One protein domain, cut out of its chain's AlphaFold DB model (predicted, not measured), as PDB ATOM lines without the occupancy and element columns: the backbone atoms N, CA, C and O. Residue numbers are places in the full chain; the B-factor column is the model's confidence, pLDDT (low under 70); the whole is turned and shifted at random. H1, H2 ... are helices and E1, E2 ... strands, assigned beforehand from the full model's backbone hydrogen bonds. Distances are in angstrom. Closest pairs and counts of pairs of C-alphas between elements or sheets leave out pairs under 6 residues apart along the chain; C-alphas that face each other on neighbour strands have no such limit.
ATOM      1  N   GLU A  22     -37.204   2.337 -12.339       88.00
ATOM      2  CA  GLU A  22     -38.464   2.371 -11.583       88.00
ATOM      3  C   GLU A  22     -39.169   3.719 -11.732       88.00
ATOM      4  O   GLU A  22     -40.386   3.778 -11.911       88.00
ATOM      5  N   PHE A  23     -38.390   4.802 -11.714       87.81
ATOM      6  CA  PHE A  23     -38.912   6.154 -11.782       87.81
ATOM      7  C   PHE A  23     -38.191   6.967 -12.835       87.81
ATOM      8  O   PHE A  23     -36.966   6.905 -12.975       87.81
ATOM      9  N   CYS A  24     -38.964   7.795 -13.523       91.00
ATOM     10  CA  CYS A  24     -38.446   8.753 -14.477       91.00
ATOM     11  C   CYS A  24     -39.220  10.072 -14.426       91.00
ATOM     12  O   CYS A  24     -40.397  10.107 -14.095       91.00
ATOM     13  N   CYS A  25     -38.598  11.171 -14.838       91.94
ATOM     14  CA  CYS A  25     -39.277  12.441 -15.080       91.94
ATOM     15  C   CYS A  25     -38.762  13.098 -16.356       91.94
ATOM     16  O   CYS A  25     -37.619  12.878 -16.768       91.94
ATOM     17  N   CYS A  26     -39.590  13.953 -16.950       93.25
ATOM     18  CA  CYS A  26     -39.097  14.940 -17.899       93.25
ATOM     19  C   CYS A  26     -38.364  16.030 -17.124       93.25
ATOM     20  O   CYS A  26     -38.865  16.488 -16.098       93.25
ATOM     21  N   HIS A  27     -37.195  16.458 -17.592       89.50
ATOM     22  CA  HIS A  27     -36.391  17.445 -16.872       89.50
ATOM     23  C   HIS A  27     -35.709  18.450 -17.801       89.50
ATOM     24  O   HIS A  27     -35.610  18.258 -19.013       89.50
ATOM     25  N   HIS A  28     -35.227  19.536 -17.199       86.44
ATOM     26  CA  HIS A  28     -34.278  20.461 -17.808       86.44
ATOM     27  C   HIS A  28     -33.196  20.799 -16.787       86.44
ATOM     28  O   HIS A  28     -33.519  21.223 -15.677       86.44
ATOM     29  N   LYS A  29     -31.914  20.624 -17.146       77.56
ATOM     30  CA  LYS A  29     -30.762  20.959 -16.280       77.56
ATOM     31  C   LYS A  29     -30.935  20.486 -14.822       77.56
ATOM     32  O   LYS A  29     -30.650  21.236 -13.897       77.56
ATOM     33  N   HIS A  30     -31.408  19.249 -14.642       71.00
ATOM     34  CA  HIS A  30     -31.633  18.578 -13.343       71.00
ATOM     35  C   HIS A  30     -32.909  18.940 -12.564       71.00
ATOM     36  O   HIS A  30     -33.095  18.432 -11.463       71.00
ATOM     37  N   ASN A  31     -33.817  19.739 -13.125       80.69
ATOM     38  CA  ASN A  31     -35.124  19.986 -12.511       80.69
ATOM     39  C   ASN A  31     -36.205  19.164 -13.210       80.69
ATOM     40  O   ASN A  31     -36.500  19.420 -14.383       80.69
ATOM     41  N   CYS A  32     -36.792  18.198 -12.498       86.31
ATOM     42  CA  CYS A  32     -37.981  17.499 -12.972       86.31
ATOM     43  C   CYS A  32     -39.130  18.492 -13.170       86.31
ATOM     44  O   CYS A  32     -39.367  19.368 -12.340       86.31
ATOM     45  N   HIS A  33     -39.853  18.332 -14.271       90.25
ATOM     46  CA  HIS A  33     -40.984  19.166 -14.633       90.25
ATOM     47  C   HIS A  33     -42.266  18.342 -14.557       90.25
ATOM     48  O   HIS A  33     -42.490  17.444 -15.378       90.25
ATOM     49  N   ILE A  34     -43.091  18.643 -13.552       90.25
ATOM     50  CA  ILE A  34     -44.325  17.908 -13.243       90.25
ATOM     51  C   ILE A  34     -45.243  17.888 -14.457       90.25
ATOM     52  O   ILE A  34     -45.626  16.814 -14.911       90.25
ATOM     53  N   ASP A  35     -45.528  19.057 -15.032       92.38
ATOM     54  CA  ASP A  35     -46.515  19.185 -16.104       92.38
ATOM     55  C   ASP A  35     -46.091  18.439 -17.372       92.38
ATOM     56  O   ASP A  35     -46.912  17.790 -18.022       92.38
ATOM     57  N   SER A  36     -44.795  18.454 -17.705       93.81
ATOM     58  CA  SER A  36     -44.265  17.661 -18.823       93.81
ATOM     59  C   SER A  36     -44.402  16.165 -18.561       93.81
ATOM     60  O   SER A  36     -44.833  15.419 -19.439       93.81
ATOM     61  N   THR A  37     -44.066  15.728 -17.348       94.38
ATOM     62  CA  THR A  37     -44.139  14.315 -16.957       94.38
ATOM     63  C   THR A  37     -45.590  13.831 -16.938       94.38
ATOM     64  O   THR A  37     -45.895  12.776 -17.488       94.38
ATOM     65  N   ALA A  38     -46.515  14.642 -16.423       94.38
ATOM     66  CA  ALA A  38     -47.944  14.353 -16.420       94.38
ATOM     67  C   ALA A  38     -48.528  14.277 -17.840       94.38
ATOM     68  O   ALA A  38     -49.351  13.405 -18.115       94.38
ATOM     69  N   LYS A  39     -48.086  15.138 -18.771       95.25
ATOM     70  CA  LYS A  39     -48.471  15.047 -20.194       95.25
ATOM     71  C   LYS A  39     -48.004  13.740 -20.820       95.25
ATOM     72  O   LYS A  39     -48.798  13.086 -21.493       95.25
ATOM     73  N   VAL A  40     -46.762  13.332 -20.553       95.94
ATOM     74  CA  VAL A  40     -46.239  12.031 -20.988       95.94
ATOM     75  C   VAL A  40     -47.083  10.892 -20.420       95.94
ATOM     76  O   VAL A  40     -47.589  10.088 -21.195       95.94
ATOM     77  N   VAL A  41     -47.316  10.860 -19.105       95.31
ATOM     78  CA  VAL A  41     -48.133   9.828 -18.441       95.31
ATOM     79  C   VAL A  41     -49.561   9.780 -18.992       95.31
ATOM     80  O   VAL A  41     -50.123   8.709 -19.199       95.31
ATOM     81  N   ASN A  42     -50.176  10.927 -19.267       95.31
ATOM     82  CA  ASN A  42     -51.500  10.948 -19.884       95.31
ATOM     83  C   ASN A  42     -51.467  10.407 -21.314       95.31
ATOM     84  O   ASN A  42     -52.386   9.693 -21.714       95.31
ATOM     85  N   LYS A  43     -50.397  10.688 -22.067       94.88
ATOM     86  CA  LYS A  43     -50.249  10.191 -23.432       94.88
ATOM     87  C   LYS A  43     -50.043   8.680 -23.484       94.88
ATOM     88  O   LYS A  43     -50.618   8.023 -24.345       94.88
ATOM     89  N   THR A  44     -49.274   8.114 -22.557       93.31
ATOM     90  CA  THR A  44     -49.019   6.667 -22.523       93.31
ATOM     91  C   THR A  44     -50.278   5.851 -22.223       93.31
ATOM     92  O   THR A  44     -50.425   4.745 -22.749       93.31
ATOM     93  N   LYS A  45     -51.241   6.415 -21.480       92.38
ATOM     94  CA  LYS A  45     -52.565   5.800 -21.261       92.38
ATOM     95  C   LYS A  45     -53.354   5.613 -22.556       92.38
ATOM     96  O   LYS A  45     -54.051   4.612 -22.694       92.38
ATOM     97  N   GLU A  46     -53.214   6.518 -23.530       92.31
ATOM     98  CA  GLU A  46     -53.842   6.361 -24.854       92.31
ATOM     99  C   GLU A  46     -53.299   5.145 -25.622       92.31
ATOM    100  O   GLU A  46     -53.951   4.642 -26.535       92.31
ATOM    101  N   TRP A  47     -52.118   4.651 -25.245       88.44
ATOM    102  CA  TRP A  47     -51.484   3.465 -25.824       88.44
ATOM    103  C   TRP A  47     -51.603   2.222 -24.941       88.44
ATOM    104  O   TRP A  47     -51.014   1.186 -25.250       88.44
ATOM    105  N   GLY A  48     -52.363   2.312 -23.849       89.69
ATOM    106  CA  GLY A  48     -52.609   1.203 -22.934       89.69
ATOM    107  C   GLY A  48     -51.450   0.877 -21.990       89.69
ATOM    108  O   GLY A  48     -51.492  -0.175 -21.354       89.69
ATOM    109  N   TRP A  49     -50.428   1.731 -21.870       91.38
ATOM    110  CA  TRP A  49     -49.407   1.554 -20.829       91.38
ATOM    111  C   TRP A  49     -49.957   2.001 -19.474       91.38
ATOM    112  O   TRP A  49     -50.762   2.931 -19.392       91.38
ATOM    113  N   GLN A  50     -49.500   1.358 -18.400       93.12
ATOM    114  CA  GLN A  50     -49.988   1.600 -17.039       93.12
ATOM    115  C   GLN A  50     -49.058   2.528 -16.258       93.12
ATOM    116  O   GLN A  50     -48.727   2.271 -15.105       93.12
ATOM    117  N   TRP A  51     -48.613   3.605 -16.905       92.94
ATOM    118  CA  TRP A  51     -47.790   4.596 -16.225       92.94
ATOM    119  C   TRP A  51     -48.662   5.486 -15.346       92.94
ATOM    120  O   TRP A  51     -49.737   5.939 -15.760       92.94
ATOM    121  N   GLU A  52     -48.169   5.783 -14.153       92.44
ATOM    122  CA  GLU A  52     -48.793   6.697 -13.208       92.44
ATOM    123  C   GLU A  52     -47.801   7.750 -12.724       92.44
ATOM    124  O   GLU A  52     -46.587   7.557 -12.745       92.44
ATOM    125  N   MET A  53     -48.341   8.893 -12.296       91.06
ATOM    126  CA  MET A  53     -47.566   9.852 -11.519       91.06
ATOM    127  C   MET A  53     -47.421   9.295 -10.103       91.06
ATOM    128  O   MET A  53     -48.430   9.026  -9.444       91.06
ATOM    129  N   ALA A  54     -46.187   9.149  -9.631       83.69
ATOM    130  CA  ALA A  54     -45.886   8.780  -8.261       83.69
ATOM    131  C   ALA A  54     -46.515   9.814  -7.322       83.69
ATOM    132  O   ALA A  54     -46.347  11.022  -7.497       83.69
ATOM    133  N   LYS A  55     -47.267   9.336  -6.335       75.06
ATOM    134  CA  LYS A  55     -47.916  10.181  -5.322       75.06
ATOM    135  C   LYS A  55     -46.972  10.357  -4.137       75.06
ATOM    136  O   LYS A  55     -46.198   9.447  -3.855       75.06
ATOM    137  N   GLY A  56     -47.072  11.456  -3.385       64.50
ATOM    138  CA  GLY A  56     -46.220  11.667  -2.206       64.50
ATOM    139  C   GLY A  56     -46.276  10.506  -1.198       64.50
ATOM    140  O   GLY A  56     -45.264  10.124  -0.613       64.50
ATOM    141  N   ASP A  57     -47.440   9.865  -1.071       59.97
ATOM    142  CA  ASP A  57     -47.647   8.688  -0.219       59.97
ATOM    143  C   ASP A  57     -46.877   7.440  -0.668       59.97
ATOM    144  O   ASP A  57     -46.579   6.592   0.173       59.97
ATOM    145  N   PHE A  58     -46.557   7.327  -1.960       61.72
ATOM    146  CA  PHE A  58     -45.810   6.202  -2.528       61.72
ATOM    147  C   PHE A  58     -44.412   6.125  -1.892       61.72
ATOM    148  O   PHE A  58     -43.991   5.085  -1.394       61.72
ATOM    149  N   TYR A  59     -43.733   7.268  -1.773       58.12
ATOM    150  CA  TYR A  59     -42.425   7.350  -1.120       58.12
ATOM    151  C   TYR A  59     -42.506   7.139   0.396       58.12
ATOM    152  O   TYR A  59     -41.613   6.536   0.991       58.12
ATOM    153  N   ASN A  60     -43.578   7.612   1.036       55.00
ATOM    154  CA  ASN A  60     -43.744   7.520   2.488       55.00
ATOM    155  C   ASN A  60     -44.071   6.103   2.976       55.00
ATOM    156  O   ASN A  60     -43.584   5.708   4.035       55.00
ATOM    157  N   LYS A  61     -44.893   5.348   2.238       54.22
ATOM    158  CA  LYS A  61     -45.340   4.010   2.654       54.22
ATOM    159  C   LYS A  61     -44.364   2.911   2.261       54.22
ATOM    160  O   LYS A  61     -44.091   2.047   3.088       54.22
ATOM    161  N   ASP A  62     -43.809   2.986   1.055       54.84
ATOM    162  CA  ASP A  62     -43.007   1.889   0.510       54.84
ATOM    163  C   ASP A  62     -41.494   2.113   0.700       54.84
ATOM    164  O   ASP A  62     -40.716   1.159   0.668       54.84
ATOM    165  N   HIS A  63     -41.061   3.354   0.980       53.66
ATOM    166  CA  HIS A  63     -39.638   3.733   0.936       53.66
ATOM    167  C   HIS A  63     -39.170   4.668   2.069       53.66
ATOM    168  O   HIS A  63     -38.142   5.337   1.950       53.66
ATOM    169  N   GLY A  64     -39.905   4.737   3.185       55.16
ATOM    170  CA  GLY A  64     -39.479   5.492   4.373       55.16
ATOM    171  C   GLY A  64     -39.392   7.014   4.176       55.16
ATOM    172  O   GLY A  64     -38.692   7.687   4.931       55.16
ATOM    173  N   GLY A  65     -40.077   7.555   3.164       57.00
ATOM    174  CA  GLY A  65     -40.157   8.991   2.878       57.00
ATOM    175  C   GLY A  65     -38.981   9.565   2.086       57.00
ATOM    176  O   GLY A  65     -38.873  10.785   1.959       57.00
ATOM    177  N   ILE A  66     -38.094   8.727   1.540       55.91
ATOM    178  CA  ILE A  66     -36.921   9.194   0.791       55.91
ATOM    179  C   ILE A  66     -37.282   9.339  -0.692       55.91
ATOM    180  O   ILE A  66     -37.284   8.375  -1.451       55.91
ATOM    181  N   SER A  67     -37.562  10.575  -1.106       60.66
ATOM    182  CA  SER A  67     -37.538  10.965  -2.519       60.66
ATOM    183  C   SER A  67     -36.112  11.391  -2.900       60.66
ATOM    184  O   SER A  67     -35.528  12.208  -2.180       60.66
ATOM    185  N   PRO A  68     -35.542  10.923  -4.027       55.88
ATOM    186  CA  PRO A  68     -34.211  11.345  -4.470       55.88
ATOM    187  C   PRO A  68     -34.138  12.843  -4.791       55.88
ATOM    188  O   PRO A  68     -33.065  13.436  -4.690       55.88
ATOM    189  N   TYR A  69     -35.277  13.475  -5.099       61.03
ATOM    190  CA  TYR A  69     -35.421  14.929  -5.066       61.03
ATOM    191  C   TYR A  69     -36.600  15.304  -4.156       61.03
ATOM    192  O   TYR A  69     -37.754  15.263  -4.589       61.03
ATOM    193  N   PRO A  70     -36.359  15.682  -2.886       56.28
ATOM    194  CA  PRO A  70     -37.432  16.003  -1.939       56.28
ATOM    195  C   PRO A  70     -38.263  17.224  -2.360       56.28
ATOM    196  O   PRO A  70     -39.413  17.350  -1.959       56.28
ATOM    197  N   SER A  71     -37.726  18.090  -3.225       58.41
ATOM    198  CA  SER A  71     -38.470  19.189  -3.849       58.41
ATOM    199  C   SER A  71     -39.482  18.736  -4.910       58.41
ATOM    200  O   SER A  71     -40.206  19.576  -5.437       58.41
ATOM    201  N   CYS A  72     -39.513  17.443  -5.253       66.06
ATOM    202  CA  CYS A  72     -40.254  16.922  -6.396       66.06
ATOM    203  C   CYS A  72     -40.870  15.529  -6.163       66.06
ATOM    204  O   CYS A  72     -40.950  14.723  -7.084       66.06
ATOM    205  N   SER A  73     -41.329  15.231  -4.943       62.72
ATOM    206  CA  SER A  73     -41.890  13.921  -4.558       62.72
ATOM    207  C   SER A  73     -43.091  13.443  -5.391       62.72
ATOM    208  O   SER A  73     -43.458  12.278  -5.304       62.72
ATOM    209  N   GLU A  74     -43.702  14.316  -6.197       73.75
ATOM    210  CA  GLU A  74     -44.867  14.011  -7.046       73.75
ATOM    211  C   GLU A  74     -44.594  14.227  -8.545       73.75
ATOM    212  O   GLU A  74     -45.508  14.333  -9.360       73.75
ATOM    213  N   CYS A  75     -43.322  14.330  -8.930       82.31
ATOM    214  CA  CYS A  75     -42.918  14.736 -10.278       82.31
ATOM    215  C   CYS A  75     -42.583  13.582 -11.214       82.31
ATOM    216  O   CYS A  75     -42.013  13.807 -12.283       82.31
ATOM    217  N   TYR A  76     -42.851  12.355 -10.793       87.94
ATOM    218  CA  TYR A  76     -42.215  11.180 -11.362       87.94
ATOM    219  C   TYR A  76     -43.242  10.264 -11.993       87.94
ATOM    220  O   TYR A  76     -44.267   9.986 -11.390       87.94
ATOM    221  N   ALA A  77     -42.957   9.779 -13.190       92.31
ATOM    222  CA  ALA A  77     -43.646   8.657 -13.788       92.31
ATOM    223  C   ALA A  77     -43.058   7.350 -13.242       92.31
ATOM    224  O   ALA A  77     -41.837   7.230 -13.118       92.31
ATOM    225  N   HIS A  78     -43.918   6.375 -12.976       90.75
ATOM    226  CA  HIS A  78     -43.545   4.979 -12.758       90.75
ATOM    227  C   HIS A  78     -44.521   4.071 -13.506       90.75
ATOM    228  O   HIS A  78     -45.659   4.464 -13.767       90.75
ATOM    229  N   ASP A  79     -44.073   2.878 -13.881       91.44
ATOM    230  CA  ASP A  79     -44.917   1.877 -14.532       91.44
ATOM    231  C   ASP A  79     -45.465   0.907 -13.475       91.44
ATOM    232  O   ASP A  79     -44.700   0.314 -12.716       91.44
ATOM    233  N   LEU A  80     -46.789   0.739 -13.404       88.06
ATOM    234  CA  LEU A  80     -47.421  -0.178 -12.449       88.06
ATOM    235  C   LEU A  80     -47.106  -1.655 -12.718       88.06
ATOM    236  O   LEU A  80     -47.282  -2.485 -11.825       88.06
ATOM    237  N   VAL A  81     -46.686  -1.998 -13.938       87.25
ATOM    238  CA  VAL A  81     -46.454  -3.390 -14.358       87.25
ATOM    239  C   VAL A  81     -45.006  -3.674 -14.745       87.25
ATOM    240  O   VAL A  81     -44.702  -4.787 -15.178       87.25
ATOM    241  N   GLY A  82     -44.100  -2.705 -14.606       89.25
ATOM    242  CA  GLY A  82     -42.725  -2.881 -15.054       89.25
ATOM    243  C   GLY A  82     -41.800  -1.710 -14.755       89.25
ATOM    244  O   GLY A  82     -41.942  -1.013 -13.760       89.25
ATOM    245  N   LEU A  83     -40.817  -1.534 -15.635       90.88
ATOM    246  CA  LEU A  83     -39.816  -0.474 -15.569       90.88
ATOM    247  C   LEU A  83     -39.905   0.398 -16.821       90.88
ATOM    248  O   LEU A  83     -40.260  -0.071 -17.905       90.88
ATOM    249  N   ILE A  84     -39.511   1.657 -16.686       91.44
ATOM    250  CA  ILE A  84     -39.503   2.639 -17.764       91.44
ATOM    251  C   ILE A  84     -38.122   2.676 -18.419       91.44
ATOM    252  O   ILE A  84     -37.117   2.960 -17.769       91.44
ATOM    253  N   GLY A  85     -38.050   2.446 -19.732       91.56
ATOM    254  CA  GLY A  85     -36.801   2.618 -20.477       91.56
ATOM    255  C   GLY A  85     -36.390   4.092 -20.560       91.56
ATOM    256  O   GLY A  85     -37.186   4.931 -20.986       91.56
ATOM    257  N   VAL A  86     -35.132   4.430 -20.254       90.38
ATOM    258  CA  VAL A  86     -34.669   5.836 -20.296       90.38
ATOM    259  C   VAL A  86     -34.829   6.467 -21.680       90.38
ATOM    260  O   VAL A  86     -35.271   7.606 -21.795       90.38
ATOM    261  N   LYS A  87     -34.547   5.722 -22.758       91.25
ATOM    262  CA  LYS A  87     -34.718   6.235 -24.131       91.25
ATOM    263  C   LYS A  87     -36.187   6.450 -24.483       91.25
ATOM    264  O   LYS A  87     -36.515   7.409 -25.173       91.25
ATOM    265  N   GLN A  88     -37.054   5.555 -24.011       93.06
ATOM    266  CA  GLN A  88     -38.497   5.662 -24.195       93.06
ATOM    267  C   GLN A  88     -39.005   6.922 -23.503       93.06
ATOM    268  O   GLN A  88     -39.641   7.745 -24.154       93.06
ATOM    269  N   MET A  89     -38.635   7.131 -22.236       94.12
ATOM    270  CA  MET A  89     -38.975   8.357 -21.522       94.12
ATOM    271  C   MET A  89     -38.438   9.601 -22.235       94.12
ATOM    272  O   MET A  89     -39.182  10.555 -22.436       94.12
ATOM    273  N   ASN A  90     -37.170   9.595 -22.655       93.38
ATOM    274  CA  ASN A  90     -36.554  10.732 -23.335       93.38
ATOM    275  C   ASN A  90     -37.334  11.142 -24.589       93.38
ATOM    276  O   ASN A  90     -37.670  12.311 -24.758       93.38
ATOM    277  N   ASN A  91     -37.670  10.172 -25.441       94.31
ATOM    278  CA  ASN A  91     -38.445  10.430 -26.650       94.31
ATOM    279  C   ASN A  91     -39.840  10.965 -26.308       94.31
ATOM    280  O   ASN A  91     -40.275  11.956 -26.886       94.31
ATOM    281  N   MET A  92     -40.498  10.389 -25.299       95.00
ATOM    282  CA  MET A  92     -41.795  10.879 -24.836       95.00
ATOM    283  C   MET A  92     -41.741  12.326 -24.344       95.00
ATOM    284  O   MET A  92     -42.621  13.121 -24.673       95.00
ATOM    285  N   CYS A  93     -40.704  12.696 -23.593       95.06
ATOM    286  CA  CYS A  93     -40.512  14.066 -23.128       95.06
ATOM    287  C   CYS A  93     -40.258  15.040 -24.285       95.06
ATOM    288  O   CYS A  93     -40.751  16.166 -24.241       95.06
ATOM    289  N   LYS A  94     -39.544  14.623 -25.340       94.44
ATOM    290  CA  LYS A  94     -39.347  15.443 -26.552       94.44
ATOM    291  C   LYS A  94     -40.636  15.657 -27.332       94.44
ATOM    292  O   LYS A  94     -40.876  16.769 -27.795       94.44
ATOM    293  N   ASP A  95     -41.432  14.603 -27.469       95.00
ATOM    294  CA  ASP A  95     -42.602  14.605 -28.345       95.00
ATOM    295  C   ASP A  95     -43.841  15.211 -27.669       95.00
ATOM    296  O   ASP A  95     -44.642  15.877 -28.327       95.00
ATOM    297  N   TYR A  96     -44.001  15.002 -26.357       94.69
ATOM    298  CA  TYR A  96     -45.225  15.348 -25.618       94.69
ATOM    299  C   TYR A  96     -44.995  16.208 -24.373       94.69
ATOM    300  O   TYR A  96     -45.954  16.754 -23.819       94.69
ATOM    301  N   GLY A  97     -43.748  16.337 -23.919       91.44
ATOM    302  CA  GLY A  97     -43.391  17.262 -22.852       91.44
ATOM    303  C   GLY A  97     -43.474  18.721 -23.307       91.44
ATOM    304  O   GLY A  97     -43.630  19.046 -24.485       91.44
ATOM    305  N   GLU A  98     -43.375  19.644 -22.355       91.56
ATOM    306  CA  GLU A  98     -43.280  21.061 -22.690       91.56
ATOM    307  C   GLU A  98     -41.947  21.408 -23.351       91.56
ATOM    308  O   GLU A  98     -40.889  20.869 -23.014       91.56
ATOM    309  N   LYS A  99     -41.989  22.366 -24.282       88.56
ATOM    310  CA  LYS A  99     -40.800  22.831 -24.996       88.56
ATOM    311  C   LYS A  99     -39.748  23.328 -23.999       88.56
ATOM    312  O   LYS A  99     -39.992  24.267 -23.252       88.56
ATOM    313  N   GLY A 100     -38.565  22.719 -24.040       86.00
ATOM    314  CA  GLY A 100     -37.465  22.992 -23.106       86.00
ATOM    315  C   GLY A 100     -37.225  21.874 -22.087       86.00
ATOM    316  O   GLY A 100     -36.128  21.802 -21.544       86.00
ATOM    317  N   TYR A 101     -38.181  20.956 -21.915       86.12
ATOM    318  CA  TYR A 101     -38.115  19.814 -20.995       86.12
ATOM    319  C   TYR A 101     -38.092  18.474 -21.744       86.12
ATOM    320  O   TYR A 101     -38.784  17.530 -21.371       86.12
ATOM    321  N   GLY A 102     -37.336  18.420 -22.842       84.50
ATOM    322  CA  GLY A 102     -37.236  17.241 -23.707       84.50
ATOM    323  C   GLY A 102     -36.251  16.178 -23.217       84.50
ATOM    324  O   GLY A 102     -36.110  15.143 -23.856       84.50
ATOM    325  N   ASP A 103     -35.541  16.418 -22.118       90.56
ATOM    326  CA  ASP A 103     -34.653  15.411 -21.548       90.56
ATOM    327  C   ASP A 103     -35.403  14.543 -20.532       90.56
ATOM    328  O   ASP A 103     -36.485  14.894 -20.055       90.56
ATOM    329  N   SER A 104     -34.807  13.406 -20.173       90.12
ATOM    330  CA  SER A 104     -35.338  12.487 -19.164       90.12
ATOM    331  C   SER A 104     -34.297  12.196 -18.097       90.12
ATOM    332  O   SER A 104     -33.147  11.896 -18.421       90.12
ATOM    333  N   GLN A 105     -34.732  12.179 -16.846       89.56
ATOM    334  CA  GLN A 105     -33.923  11.723 -15.731       89.56
ATOM    335  C   GLN A 105     -34.621  10.544 -15.070       89.56
ATOM    336  O   GLN A 105     -35.823  10.613 -14.835       89.56
ATOM    337  N   CYS A 106     -33.876   9.474 -14.805       87.94
ATOM    338  CA  CYS A 106     -34.410   8.229 -14.273       87.94
ATOM    339  C   CYS A 106     -33.508   7.669 -13.169       87.94
ATOM    340  O   CYS A 106     -32.303   7.929 -13.166       87.94
ATOM    341  N   TRP A 107     -34.089   6.922 -12.234       83.81
ATOM    342  CA  TRP A 107     -33.377   6.278 -11.128       83.81
ATOM    343  C   TRP A 107     -34.148   5.053 -10.626       83.81
ATOM    344  O   TRP A 107     -35.347   4.907 -10.864       83.81
ATOM    345  N   ASN A 108     -33.435   4.199  -9.896       81.69
ATOM    346  CA  ASN A 108     -34.015   3.139  -9.074       81.69
ATOM    347  C   ASN A 108     -33.812   3.516  -7.608       81.69
ATOM    348  O   ASN A 108     -32.819   4.165  -7.275       81.69
TER     349      ASN A 108
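What this domain is: This is residues 22 to 108 of the 111 residues of an uncharacterized protein of Venturia effusa (UniProt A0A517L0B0). A small twisted sheet of four strands is covered on one face by two helices, H1 and H3, set crosswise to each other, making two layers. H2 and the loop after it form a small lobe at one side. The printed part has 87 residues with three named helices and four named strands, in the order E1 H1 E2 H2 E3 H3 E4, a mixed class. The sheet runs E2, E3, E1, E4, all antiparallel; the whole is compact, with a radius of gyration of the C-alphas of 11.8 A and spans of 34 by 30 by 18 A.

How they stand to each other: E1, residues 23 to 28, is antiparallel to the edge strand E4, residues 103 to 107, with N 25 and O 105 within hydrogen-bond range at 2.8 A. E3, residues 77 to 79, is its other antiparallel neighbour, N 77 and O 24 being 2.7 A apart. E2, residues 51 to 53, is antiparallel to E3, with N 52 and O 78 at 2.9 A. H1, residues 34 to 45, is on the sheet at a height of 6.0 A. H3, residues 86 to 96, is on the same face at 7.4 A. They touch, about perpendicular at 81 degrees; their closest C-alphas, Val 40 and Tyr 96, are 5.8 A apart. E1, H1, E2 and E3, H3, E4 are split strand-helix-strand units, two strands running the same way with another between them; both crossovers are right-handed. H2, residues 56 to 62, is not on the sheet and is apart from H1 and H3. In H1, H2 and H3 every O i to N i+4 pair is within hydrogen-bond range.

Where its parts are: E1 begins at C-alpha 23 (-38.912, 6.154, -11.782) and is 16.2 A long; H1 is 16.7 A and H3 15.2 A. E4, 13.9 A, ends at C-alpha 107 (-33.377, 6.278, -11.128).

The domain as a whole: The C-alphas farthest apart, Gly 64 and Lys 99, are 34.1 A apart. The printed part has no cut. The link from H2 to E3 is long, 14 residues. Residues 56 to 73 have pLDDT under 70; the mean of the printed part is 83.2.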